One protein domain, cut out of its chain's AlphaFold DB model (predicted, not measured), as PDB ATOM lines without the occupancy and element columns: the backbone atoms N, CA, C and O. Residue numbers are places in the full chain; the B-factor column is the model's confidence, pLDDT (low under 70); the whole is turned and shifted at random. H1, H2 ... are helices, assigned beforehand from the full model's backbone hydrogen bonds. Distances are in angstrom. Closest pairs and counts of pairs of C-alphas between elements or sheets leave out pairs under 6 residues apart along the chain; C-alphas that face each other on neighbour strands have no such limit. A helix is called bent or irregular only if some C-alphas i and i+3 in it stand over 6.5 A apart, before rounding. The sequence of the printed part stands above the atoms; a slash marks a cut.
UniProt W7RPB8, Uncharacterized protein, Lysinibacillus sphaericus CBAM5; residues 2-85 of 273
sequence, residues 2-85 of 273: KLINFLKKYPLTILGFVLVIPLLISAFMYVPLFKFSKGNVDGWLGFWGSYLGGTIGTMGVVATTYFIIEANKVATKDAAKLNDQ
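What this domain is: This is residues 2 to 85 of the 273 residues of an uncharacterized protein of Lysinibacillus sphaericus CBAM5 (UniProt W7RPB8). One very long helix, H3, makes the length of this model; the shorter H2 comes before it in the chain, and after a long loop at one end, residues 29 to 40, H3 folds back so that its first part runs loosely beside H2 without touching it. The small helix H1 stands crosswise at the start of H2, and residues 67 to 85 of H3 stick out. The printed part has 84 residues with three named helices, in the order H1, H2, H3, and no named strand; the class is all helix. The whole is extended, with a radius of gyration of the C-alphas of 20.9 A, and a rod in outline, spanning 72 by 24 by 18 A.

Where its parts are: H3, residues 41 to 85, is 66.0 A long from C-alpha 41 at (-30.339, -6.109, 26.637) to C-alpha 85 at (-52.651, 19.086, 83.413). H2, residues 11 to 28, measures 25.8 A. H1, residues 2 to 9, begins with C-alpha 2 at (-37.654, 21.149, 54.082).

How they stand to each other: H3 and H2 are near each other, with 8 pairs of C-alphas within 10 A, the closest 8.4 A apart. H2 has a kink of 31 degrees near residue 22; it is neither bent nor irregular, but only just: C-alphas 19 and 22 are 6.2 A apart. H1 and H2 are close but not clearly touching: their closest C-alphas, those of Leu 7 and Ile 14, are 7.4 A apart. Their lines are about perpendicular, at 87 degrees. H1 and H3 are apart. In H1 and H3 every O i to N i+4 pair is within hydrogen-bond range; in H2, 12 of 14 are.

The domain as a whole: The C-alphas of Pro 32 and Gln 85, the two farthest apart, are 72.3 A apart. The printed part has no cut. The link from H1 to H2 is tight, with 1 residue, and that from H2 to H3 is long, with 12 residues; within it residues 31 to 36 stand free. The mean pLDDT of the printed part is 79.6; residues 2 to 8, 29 to 30 and 32 to 40 are under 70.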
ATOM      1  N   LYS A   2     -37.833  20.454  55.381       59.88
ATOM      2  CA  LYS A   2     -37.654  21.149  54.082       59.88
ATOM      3  C   LYS A   2     -37.708  20.229  52.844       59.88
ATOM      4  O   LYS A   2     -38.349  20.596  51.868       59.88
ATOM      5  N   LEU A   3     -37.125  19.026  52.907       61.53
ATOM      6  CA  LEU A   3     -37.117  18.062  51.791       61.53
ATOM      7  C   LEU A   3     -38.526  17.553  51.436       61.53
ATOM      8  O   LEU A   3     -38.897  17.516  50.276       61.53
ATOM      9  N   ILE A   4     -39.349  17.226  52.434       63.22
ATOM     10  CA  ILE A   4     -40.711  16.703  52.218       63.22
ATOM     11  C   ILE A   4     -41.639  17.794  51.671       63.22
ATOM     12  O   ILE A   4     -42.438  17.536  50.775       63.22
ATOM     13  N   ASN A   5     -41.494  19.030  52.156       66.94
ATOM     14  CA  ASN A   5     -42.229  20.169  51.607       66.94
ATOM     15  C   ASN A   5     -41.800  20.474  50.163       66.94
ATOM     16  O   ASN A   5     -42.639  20.847  49.351       66.94
ATOM     17  N   PHE A   6     -40.524  20.269  49.825       67.50
ATOM     18  CA  PHE A   6     -40.021  20.355  48.454       67.50
ATOM     19  C   PHE A   6     -40.591  19.237  47.559       67.50
ATOM     20  O   PHE A   6     -41.093  19.532  46.477       67.50
ATOM     21  N   LEU A   7     -40.620  17.987  48.044       63.97
ATOM     22  CA  LEU A   7     -41.209  16.836  47.340       63.97
ATOM     23  C   LEU A   7     -42.717  17.015  47.077       63.97
ATOM     24  O   LEU A   7     -43.181  16.744  45.974       63.97
ATOM     25  N   LYS A   8     -43.479  17.529  48.056       66.25
ATOM     26  CA  LYS A   8     -44.916  17.842  47.899       66.25
ATOM     27  C   LYS A   8     -45.179  19.004  46.938       66.25
ATOM     28  O   LYS A   8     -46.225  19.033  46.300       66.25
ATOM     29  N   LYS A   9     -44.258  19.969  46.852       77.88
ATOM     30  CA  LYS A   9     -44.418  21.180  46.036       77.88
ATOM     31  C   LYS A   9     -44.115  20.949  44.549       77.88
ATOM     32  O   LYS A   9     -44.671  21.661  43.721       77.88
ATOM     33  N   TYR A  10     -43.279  19.962  44.207       81.56
ATOM     34  CA  TYR A  10     -42.827  19.718  42.827       81.56
ATOM     35  C   TYR A  10     -42.898  18.241  42.376       81.56
ATOM     36  O   TYR A  10     -41.912  17.716  41.853       81.56
ATOM     37  N   PRO A  11     -44.043  17.545  42.522       77.50
ATOM     38  CA  PRO A  11     -44.133  16.114  42.220       77.50
ATOM     39  C   PRO A  11     -43.855  15.799  40.741       77.50
ATOM     40  O   PRO A  11     -43.146  14.840  40.444       77.50
ATOM     41  N   LEU A  12     -44.328  16.643  39.811       73.88
ATOM     42  CA  LEU A  12     -44.065  16.474  38.377       73.88
ATOM     43  C   LEU A  12     -42.590  16.680  38.015       73.88
ATOM     44  O   LEU A  12     -42.078  15.993  37.138       73.88
ATOM     45  N   THR A  13     -41.893  17.601  38.680       78.12
ATOM     46  CA  THR A  13     -40.477  17.880  38.396       78.12
ATOM     47  C   THR A  13     -39.589  16.719  38.838       78.12
ATOM     48  O   THR A  13     -38.650  16.362  38.136       78.12
ATOM     49  N   ILE A  14     -39.916  16.089  39.969       77.06
ATOM     50  CA  ILE A  14     -39.198  14.917  40.490       77.06
ATOM     51  C   ILE A  14     -39.472  13.688  39.629       77.06
ATOM     52  O   ILE A  14     -38.531  12.991  39.261       77.06
ATOM     53  N   LEU A  15     -40.734  13.454  39.256       78.25
ATOM     54  CA  LEU A  15     -41.102  12.380  38.333       78.25
ATOM     55  C   LEU A  15     -40.407  12.558  36.975       78.25
ATOM     56  O   LEU A  15     -39.861  11.603  36.429       78.25
ATOM     57  N   GLY A  16     -40.357  13.798  36.481       79.56
ATOM     58  CA  GLY A  16     -39.593  14.169  35.296       79.56
ATOM     59  C   GLY A  16     -38.115  13.825  35.451       79.56
ATOM     60  O   GLY A  16     -37.566  13.143  34.601       79.56
ATOM     61  N   PHE A  17     -37.473  14.203  36.556       80.44
ATOM     62  CA  PHE A  17     -36.053  13.911  36.784       80.44
ATOM     63  C   PHE A  17     -35.759  12.401  36.865       80.44
ATOM     64  O   PHE A  17     -34.786  11.933  36.279       80.44
ATOM     65  N   VAL A  18     -36.632  11.633  37.526       82.12
ATOM     66  CA  VAL A  18     -36.525  10.168  37.658       82.12
ATOM     67  C   VAL A  18     -36.643   9.459  36.304       82.12
ATOM     68  O   VAL A  18     -35.956   8.473  36.059       82.12
ATOM     69  N   LEU A  19     -37.473   9.967  35.391       80.88
ATOM     70  CA  LEU A  19     -37.611   9.400  34.045       80.88
ATOM     71  C   LEU A  19     -36.544   9.924  33.071       80.88
ATOM     72  O   LEU A  19     -36.088   9.192  32.196       80.88
ATOM     73  N   VAL A  20     -36.118  11.179  33.229       82.56
ATOM     74  CA  VAL A  20     -35.198  11.863  32.310       82.56
ATOM     75  C   VAL A  20     -33.741  11.464  32.548       82.56
ATOM     76  O   VAL A  20     -33.013  11.318  31.572       82.56
ATOM     77  N   ILE A  21     -33.292  11.232  33.791       81.94
ATOM     78  CA  ILE A  21     -31.894  10.835  34.058       81.94
ATOM     79  C   ILE A  21     -31.508   9.538  33.320       81.94
ATOM     80  O   ILE A  21     -30.494   9.551  32.620       81.94
ATOM     81  N   PRO A  22     -32.276   8.434  33.403       77.44
ATOM     82  CA  PRO A  22     -31.962   7.215  32.657       77.44
ATOM     83  C   PRO A  22     -31.947   7.412  31.139       77.44
ATOM     84  O   PRO A  22     -31.093   6.852  30.456       77.44
ATOM     85  N   LEU A  23     -32.862   8.233  30.609       80.06
ATOM     86  CA  LEU A  23     -32.913   8.561  29.182       80.06
ATOM     87  C   LEU A  23     -31.692   9.377  28.746       80.06
ATOM     88  O   LEU A  23     -31.130   9.112  27.687       80.06
ATOM     89  N   LEU A  24     -31.238  10.319  29.576       81.69
ATOM     90  CA  LEU A  24     -30.005  11.065  29.341       81.69
ATOM     91  C   LEU A  24     -28.789  10.140  29.379       81.69
ATOM     92  O   LEU A  24     -27.983  10.184  28.458       81.69
ATOM     93  N   ILE A  25     -28.677   9.255  30.375       78.06
ATOM     94  CA  ILE A  25     -27.600   8.252  30.440       78.06
ATOM     95  C   ILE A  25     -27.617   7.380  29.176       78.06
ATOM     96  O   ILE A  25     -26.577   7.199  28.547       78.06
ATOM     97  N   SER A  26     -28.797   6.923  28.743       74.94
ATOM     98  CA  SER A  26     -28.958   6.169  27.496       74.94
ATOM     99  C   SER A  26     -28.522   6.961  26.264       74.94
ATOM    100  O   SER A  26     -27.912   6.379  25.372       74.94
ATOM    101  N   ALA A  27     -28.823   8.258  26.191       76.25
ATOM    102  CA  ALA A  27     -28.420   9.118  25.082       76.25
ATOM    103  C   ALA A  27     -26.898   9.358  25.071       76.25
ATOM    104  O   ALA A  27     -26.267   9.308  24.016       76.25
ATOM    105  N   PHE A  28     -26.287   9.546  26.245       75.94
ATOM    106  CA  PHE A  28     -24.842   9.732  26.399       75.94
ATOM    107  C   PHE A  28     -24.026   8.495  25.989       75.94
ATOM    108  O   PHE A  28     -22.904   8.651  25.507       75.94
ATOM    109  N   MET A  29     -24.588   7.281  26.078       68.31
ATOM    110  CA  MET A  29     -23.935   6.053  25.590       68.31
ATOM    111  C   MET A  29     -23.722   6.021  24.063       68.31
ATOM    112  O   MET A  29     -22.918   5.224  23.579       68.31
ATOM    113  N   TYR A  30     -24.393   6.884  23.291       68.44
ATOM    114  CA  TYR A  30     -24.182   7.003  21.842       68.44
ATOM    115  C   TYR A  30     -23.039   7.964  21.469       68.44
ATOM    116  O   TYR A  30     -22.650   8.031  20.300       68.44
ATOM    117  N   VAL A  31     -22.467   8.691  22.437       75.19
ATOM    118  CA  VAL A  31     -21.350   9.615  22.203       75.19
ATOM    119  C   VAL A  31     -20.029   8.821  22.155       75.19
ATOM    120  O   VAL A  31     -19.709   8.095  23.097       75.19
ATOM    121  N   PRO A  32     -19.206   8.960  21.094       65.00
ATOM    122  CA  PRO A  32     -18.039   8.102  20.844       65.00
ATOM    123  C   PRO A  32     -16.913   8.204  21.889       65.00
ATOM    124  O   PRO A  32     -16.037   7.341  21.901       65.00
ATOM    125  N   LEU A  33     -16.947   9.216  22.764       61.59
ATOM    126  CA  LEU A  33     -16.031   9.393  23.899       61.59
ATOM    127  C   LEU A  33     -16.234   8.354  25.020       61.59
ATOM    128  O   LEU A  33     -15.314   8.124  25.796       61.59
ATOM    129  N   PHE A  34     -17.396   7.693  25.087       57.91
ATOM    130  CA  PHE A  34     -17.756   6.734  26.140       57.91
ATOM    131  C   PHE A  34     -18.086   5.340  25.576       57.91
ATOM    132  O   PHE A  34     -19.065   4.714  25.974       57.91
ATOM    133  N   LYS A  35     -17.265   4.810  24.653       56.84
ATOM    134  CA  LYS A  35     -17.396   3.437  24.107       56.84
ATOM    135  C   LYS A  35     -17.015   2.334  25.118       56.84
ATOM    136  O   LYS A  35     -16.283   1.403  24.792       56.84
ATOM    137  N   PHE A  36     -17.517   2.413  26.344       57.62
ATOM    138  CA  PHE A  36     -17.461   1.318  27.306       57.62
ATOM    139  C   PHE A  36     -18.605   0.349  27.002       57.62
ATOM    140  O   PHE A  36     -19.713   0.574  27.458       57.62
ATOM    141  N   SER A  37     -18.321  -0.705  26.225       56.00
ATOM    142  CA  SER A  37     -19.181  -1.881  25.986       56.00
ATOM    143  C   SER A  37     -20.624  -1.600  25.516       56.00
ATOM    144  O   SER A  37     -21.444  -1.044  26.239       56.00
ATOM    145  N   LYS A  38     -21.009  -2.089  24.325       58.41
ATOM    146  CA  LYS A  38     -22.433  -2.176  23.937       58.41
ATOM    147  C   LYS A  38     -23.145  -3.081  24.951       58.41
ATOM    148  O   LYS A  38     -23.004  -4.298  24.883       58.41
ATOM    149  N   GLY A  39     -23.834  -2.487  25.923       59.12
ATOM    150  CA  GLY A  39     -24.554  -3.224  26.957       59.12
ATOM    151  C   GLY A  39     -25.534  -4.209  26.326       59.12
ATOM    152  O   GLY A  39     -26.296  -3.838  25.435       59.12
ATOM    153  N   ASN A  40     -25.488  -5.467  26.769       68.75
ATOM    154  CA  ASN A  40     -26.482  -6.470  26.399       68.75
ATOM    155  C   ASN A  40     -27.861  -6.049  26.951       68.75
ATOM    156  O   ASN A  40     -27.933  -5.399  27.997       68.75
ATOM    157  N   VAL A  41     -28.944  -6.423  26.263       71.75
ATOM    158  CA  VAL A  41     -30.339  -6.109  26.637       71.75
ATOM    159  C   VAL A  41     -30.619  -6.504  28.093       71.75
ATOM    160  O   VAL A  41     -31.249  -5.747  28.834       71.75
ATOM    161  N   ASP A  42     -30.040  -7.621  28.533       74.06
ATOM    162  CA  ASP A  42     -30.140  -8.129  29.904       74.06
ATOM    163  C   ASP A  42     -29.575  -7.153  30.955       74.06
ATOM    164  O   ASP A  42     -30.135  -7.000  32.042       74.06
ATOM    165  N   GLY A  43     -28.498  -6.427  30.630       76.56
ATOM    166  CA  GLY A  43     -27.899  -5.431  31.523       76.56
ATOM    167  C   GLY A  43     -28.764  -4.177  31.680       76.56
ATOM    168  O   GLY A  43     -28.850  -3.613  32.771       76.56
ATOM    169  N   TRP A  44     -29.456  -3.773  30.612       75.19
ATOM    170  CA  TRP A  44     -30.388  -2.642  30.635       75.19
ATOM    171  C   TRP A  44     -31.656  -2.959  31.427       75.19
ATOM    172  O   TRP A  44     -32.135  -2.125  32.199       75.19
ATOM    173  N   LEU A  45     -32.179  -4.177  31.279       76.44
ATOM    174  CA  LEU A  45     -33.314  -4.643  32.070       76.44
ATOM    175  C   LEU A  45     -32.954  -4.715  33.563       76.44
ATOM    176  O   LEU A  45     -33.721  -4.249  34.406       76.44
ATOM    177  N   GLY A  46     -31.756  -5.216  33.886       81.56
ATOM    178  CA  GLY A  46     -31.224  -5.230  35.251       81.56
ATOM    179  C   GLY A  46     -31.061  -3.830  35.854       81.56
ATOM    180  O   GLY A  46     -31.407  -3.624  37.017       81.56
ATOM    181  N   PHE A  47     -30.604  -2.850  35.063       82.12
ATOM    182  CA  PHE A  47     -30.519  -1.447  35.483       82.12
ATOM    183  C   PHE A  47     -31.896  -0.851  35.797       82.12
ATOM    184  O   PHE A  47     -32.070  -0.249  36.852       82.12
ATOM    185  N   TRP A  48     -32.894  -1.028  34.927       81.06
ATOM    186  CA  TRP A  48     -34.246  -0.527  35.198       81.06
ATOM    187  C   TRP A  48     -34.875  -1.199  36.415       81.06
ATOM    188  O   TRP A  48     -35.510  -0.519  37.222       81.06
ATOM    189  N   GLY A  49     -34.658  -2.505  36.584       82.44
ATOM    190  CA  GLY A  49     -35.107  -3.247  37.760       82.44
ATOM    191  C   GLY A  49     -34.508  -2.704  39.059       82.44
ATOM    192  O   GLY A  49     -35.244  -2.447  40.013       82.44
ATOM    193  N   SER A  50     -33.193  -2.465  39.094       84.44
ATOM    194  CA  SER A  50     -32.514  -1.932  40.280       84.44
ATOM    195  C   SER A  50     -32.829  -0.453  40.528       84.44
ATOM    196  O   SER A  50     -33.043  -0.057  41.674       84.44
ATOM    197  N   TYR A  51     -32.936   0.355  39.471       82.69
ATOM    198  CA  TYR A  51     -33.267   1.778  39.543       82.69
ATOM    199  C   TYR A  51     -34.702   2.014  40.024       82.69
ATOM    200  O   TYR A  51     -34.922   2.770  40.976       82.69
ATOM    201  N   LEU A  52     -35.687   1.343  39.413       82.94
ATOM    202  CA  LEU A  52     -37.088   1.440  39.828       82.94
ATOM    203  C   LEU A  52     -37.287   0.819  41.210       82.94
ATOM    204  O   LEU A  52     -37.915   1.443  42.064       82.94
ATOM    205  N   GLY A  53     -36.697  -0.353  41.468       86.44
ATOM    206  CA  GLY A  53     -36.755  -1.010  42.774       86.44
ATOM    207  C   GLY A  53     -36.163  -0.151  43.894       86.44
ATOM    208  O   GLY A  53     -36.798   0.033  44.932       86.44
ATOM    209  N   GLY A  54     -34.994   0.455  43.666       88.06
ATOM    210  CA  GLY A  54     -34.347   1.365  44.614       88.06
ATOM    211  C   GLY A  54     -35.131   2.661  44.833       88.06
ATOM    212  O   GLY A  54     -35.261   3.121  45.971       88.06
ATOM    213  N   THR A  55     -35.717   3.222  43.772       83.00
ATOM    214  CA  THR A  55     -36.555   4.430  43.859       83.00
ATOM    215  C   THR A  55     -37.829   4.161  44.663       83.00
ATOM    216  O   THR A  55     -38.122   4.896  45.609       83.00
ATOM    217  N   ILE A  56     -38.552   3.081  44.351       86.00
ATOM    218  CA  ILE A  56     -39.773   2.673  45.064       86.00
ATOM    219  C   ILE A  56     -39.454   2.330  46.525       86.00
ATOM    220  O   ILE A  56     -40.146   2.800  47.430       86.00
ATOM    221  N   GLY A  57     -38.376   1.578  46.776       88.56
ATOM    222  CA  GLY A  57     -37.927   1.240  48.129       88.56
ATOM    223  C   GLY A  57     -37.613   2.482  48.967       88.56
ATOM    224  O   GLY A  57     -38.085   2.611  50.097       88.56
ATOM    225  N   THR A  58     -36.900   3.452  48.387       87.69
ATOM    226  CA  THR A  58     -36.591   4.728  49.052       87.69
ATOM    227  C   THR A  58     -37.860   5.529  49.352       87.69
ATOM    228  O   THR A  58     -38.006   6.053  50.457       87.69
ATOM    229  N   MET A  59     -38.816   5.595  48.415       82.75
ATOM    230  CA  MET A  59     -40.112   6.245  48.651       82.75
ATOM    231  C   MET A  59     -40.885   5.585  49.801       82.75
ATOM    232  O   MET A  59     -41.446   6.296  50.636       82.75
ATOM    233  N   GLY A  60     -40.859   4.251  49.896       89.38
ATOM    234  CA  GLY A  60     -41.459   3.503  51.004       89.38
ATOM    235  C   GLY A  60     -40.845   3.853  52.365       89.38
ATOM    236  O   GLY A  60     -41.573   4.130  53.322       89.38
ATOM    237  N   VAL A  61     -39.512   3.928  52.453       91.06
ATOM    238  CA  VAL A  61     -38.803   4.338  53.682       91.06
ATOM    239  C   VAL A  61     -39.121   5.787  54.060       91.06
ATOM    240  O   VAL A  61     -39.379   6.082  55.227       91.06
ATOM    241  N   VAL A  62     -39.159   6.708  53.092       86.75
ATOM    242  CA  VAL A  62     -39.500   8.118  53.353       86.75
ATOM    243  C   VAL A  62     -40.942   8.255  53.849       86.75
ATOM    244  O   VAL A  62     -41.187   8.988  54.809       86.75
ATOM    245  N   ALA A  63     -41.887   7.543  53.231       83.00
ATOM    246  CA  ALA A  63     -43.291   7.569  53.629       83.00
ATOM    247  C   ALA A  63     -43.491   7.006  55.045       83.00
ATOM    248  O   ALA A  63     -44.096   7.668  55.887       83.00
ATOM    249  N   THR A  64     -42.933   5.828  55.338       90.50
ATOM    250  CA  THR A  64     -43.010   5.207  56.673       90.50
ATOM    251  C   THR A  64     -42.359   6.081  57.743       90.50
ATOM    252  O   THR A  64     -42.978   6.354  58.770       90.50
ATOM    253  N   THR A  65     -41.167   6.621  57.476       89.75
ATOM    254  CA  THR A  65     -40.483   7.552  58.388       89.75
ATOM    255  C   THR A  65     -41.327   8.798  58.659       89.75
ATOM    256  O   THR A  65     -41.406   9.254  59.797       89.75
ATOM    257  N   TYR A  66     -41.995   9.351  57.641       85.50
ATOM    258  CA  TYR A  66     -42.881  10.502  57.814       85.50
ATOM    259  C   TYR A  66     -44.074  10.188  58.727       85.50
ATOM    260  O   TYR A  66     -44.340  10.961  59.648       85.50
ATOM    261  N   PHE A  67     -44.752   9.055  58.518       88.00
ATOM    262  CA  PHE A  67     -45.861   8.639  59.380       88.00
ATOM    263  C   PHE A  67     -45.414   8.406  60.826       88.00
ATOM    264  O   PHE A  67     -46.094   8.857  61.745       88.00
ATOM    265  N   ILE A  68     -44.247   7.789  61.030       89.75
ATOM    266  CA  ILE A  68     -43.668   7.583  62.364       89.75
ATOM    267  C   ILE A  68     -43.374   8.926  63.046       89.75
ATOM    268  O   ILE A  68     -43.740   9.122  64.201       89.75
ATOM    269  N   ILE A  69     -42.745   9.875  62.343       89.88
ATOM    270  CA  ILE A  69     -42.426  11.196  62.909       89.88
ATOM    271  C   ILE A  69     -43.699  11.964  63.273       89.88
ATOM    272  O   ILE A  69     -43.746  12.576  64.340       89.88
ATOM    273  N   GLU A  70     -44.719  11.954  62.413       87.31
ATOM    274  CA  GLU A  70     -45.964  12.674  62.691       87.31
ATOM    275  C   GLU A  70     -46.724  12.038  63.864       87.31
ATOM    276  O   GLU A  70     -47.134  12.754  64.777       87.31
ATOM    277  N   ALA A  71     -46.816  10.704  63.911       88.88
ATOM    278  CA  ALA A  71     -47.408   9.983  65.038       88.88
ATOM    279  C   ALA A  71     -46.667  10.275  66.355       88.88
ATOM    280  O   ALA A  71     -47.296  10.614  67.357       88.88
ATOM    281  N   ASN A  72     -45.330  10.256  66.340       89.19
ATOM    282  CA  ASN A  72     -44.513  10.595  67.507       89.19
ATOM    283  C   ASN A  72     -44.709  12.052  67.943       89.19
ATOM    284  O   ASN A  72     -44.738  12.352  69.135       89.19
ATOM    285  N   LYS A  73     -44.868  12.981  66.998       91.75
ATOM    286  CA  LYS A  73     -45.099  14.397  67.303       91.75
ATOM    287  C   LYS A  73     -46.463  14.635  67.954       91.75
ATOM    288  O   LYS A  73     -46.569  15.482  68.837       91.75
ATOM    289  N   VAL A  74     -47.498  13.921  67.521       90.56
ATOM    290  CA  VAL A  74     -48.817  13.971  68.166       90.56
ATOM    291  C   VAL A  74     -48.737  13.356  69.564       90.56
ATOM    292  O   VAL A  74     -49.058  14.038  70.532       90.56
ATOM    293  N   ALA A  75     -48.172  12.152  69.694       90.50
ATOM    294  CA  ALA A  75     -48.020  11.465  70.977       90.50
ATOM    295  C   ALA A  75     -47.228  12.288  72.010       90.50
ATOM    296  O   ALA A  75     -47.627  12.396  73.165       90.50
ATOM    297  N   THR A  76     -46.132  12.927  71.593       91.88
ATOM    298  CA  THR A  76     -45.326  13.804  72.464       91.88
ATOM    299  C   THR A  76     -46.069  15.066  72.886       91.88
ATOM    300  O   THR A  76     -45.946  15.486  74.033       91.88
ATOM    301  N   LYS A  77     -46.862  15.671  71.994       93.31
ATOM    302  CA  LYS A  77     -47.708  16.819  72.346       93.31
ATOM    303  C   LYS A  77     -48.813  16.439  73.321       93.31
ATOM    304  O   LYS A  77     -49.068  17.200  74.249       93.31
ATOM    305  N   ASP A  78     -49.459  15.302  73.111       93.19
ATOM    306  CA  ASP A  78     -50.544  14.846  73.977       93.19
ATOM    307  C   ASP A  78     -50.006  14.427  75.348       93.19
ATOM    308  O   ASP A  78     -50.554  14.844  76.365       93.19
ATOM    309  N   ALA A  79     -48.858  13.744  75.394       92.31
ATOM    310  CA  ALA A  79     -48.149  13.462  76.639       92.31
ATOM    311  C   ALA A  79     -47.731  14.749  77.374       92.31
ATOM    312  O   ALA A  79     -47.893  14.844  78.588       92.31
ATOM    313  N   ALA A  80     -47.244  15.768  76.655       92.88
ATOM    314  CA  ALA A  80     -46.880  17.050  77.257       92.88
ATOM    315  C   ALA A  80     -48.096  17.793  77.835       92.88
ATOM    316  O   ALA A  80     -48.001  18.357  78.922       92.88
ATOM    317  N   LYS A  81     -49.241  17.777  77.138       94.56
ATOM    318  CA  LYS A  81     -50.494  18.362  77.639       94.56
ATOM    319  C   LYS A  81     -51.013  17.631  78.870       94.56
ATOM    320  O   LYS A  81     -51.412  18.289  79.824       94.56
ATOM    321  N   LEU A  82     -50.997  16.299  78.843       92.75
ATOM    322  CA  LEU A  82     -51.419  15.484  79.978       92.75
ATOM    323  C   LEU A  82     -50.538  15.775  81.197       92.75
ATOM    324  O   LEU A  82     -51.056  16.031  82.276       92.75
ATOM    325  N   ASN A  83     -49.218  15.844  81.008       92.38
ATOM    326  CA  ASN A  83     -48.284  16.164  82.083       92.38
ATOM    327  C   ASN A  83     -48.490  17.584  82.648       92.38
ATOM    328  O   ASN A  83     -48.446  17.767  83.860       92.38
ATOM    329  N   ASP A  84     -48.751  18.584  81.797       94.94
ATOM    330  CA  ASP A  84     -49.081  19.948  82.245       94.94
ATOM    331  C   ASP A  84     -50.387  19.980  83.059       94.94
ATOM    332  O   ASP A  84     -50.463  20.643  84.090       94.94
ATOM    333  N   GLN A  85     -51.408  19.221  82.648       93.06
ATOM    334  CA  GLN A  85     -52.651  19.086  83.413       93.06
ATOM    335  C   GLN A  85     -52.407  18.427  84.775       93.06
ATOM    336  O   GLN A  85     -52.810  18.982  85.796       93.06
TER     337      GLN A  85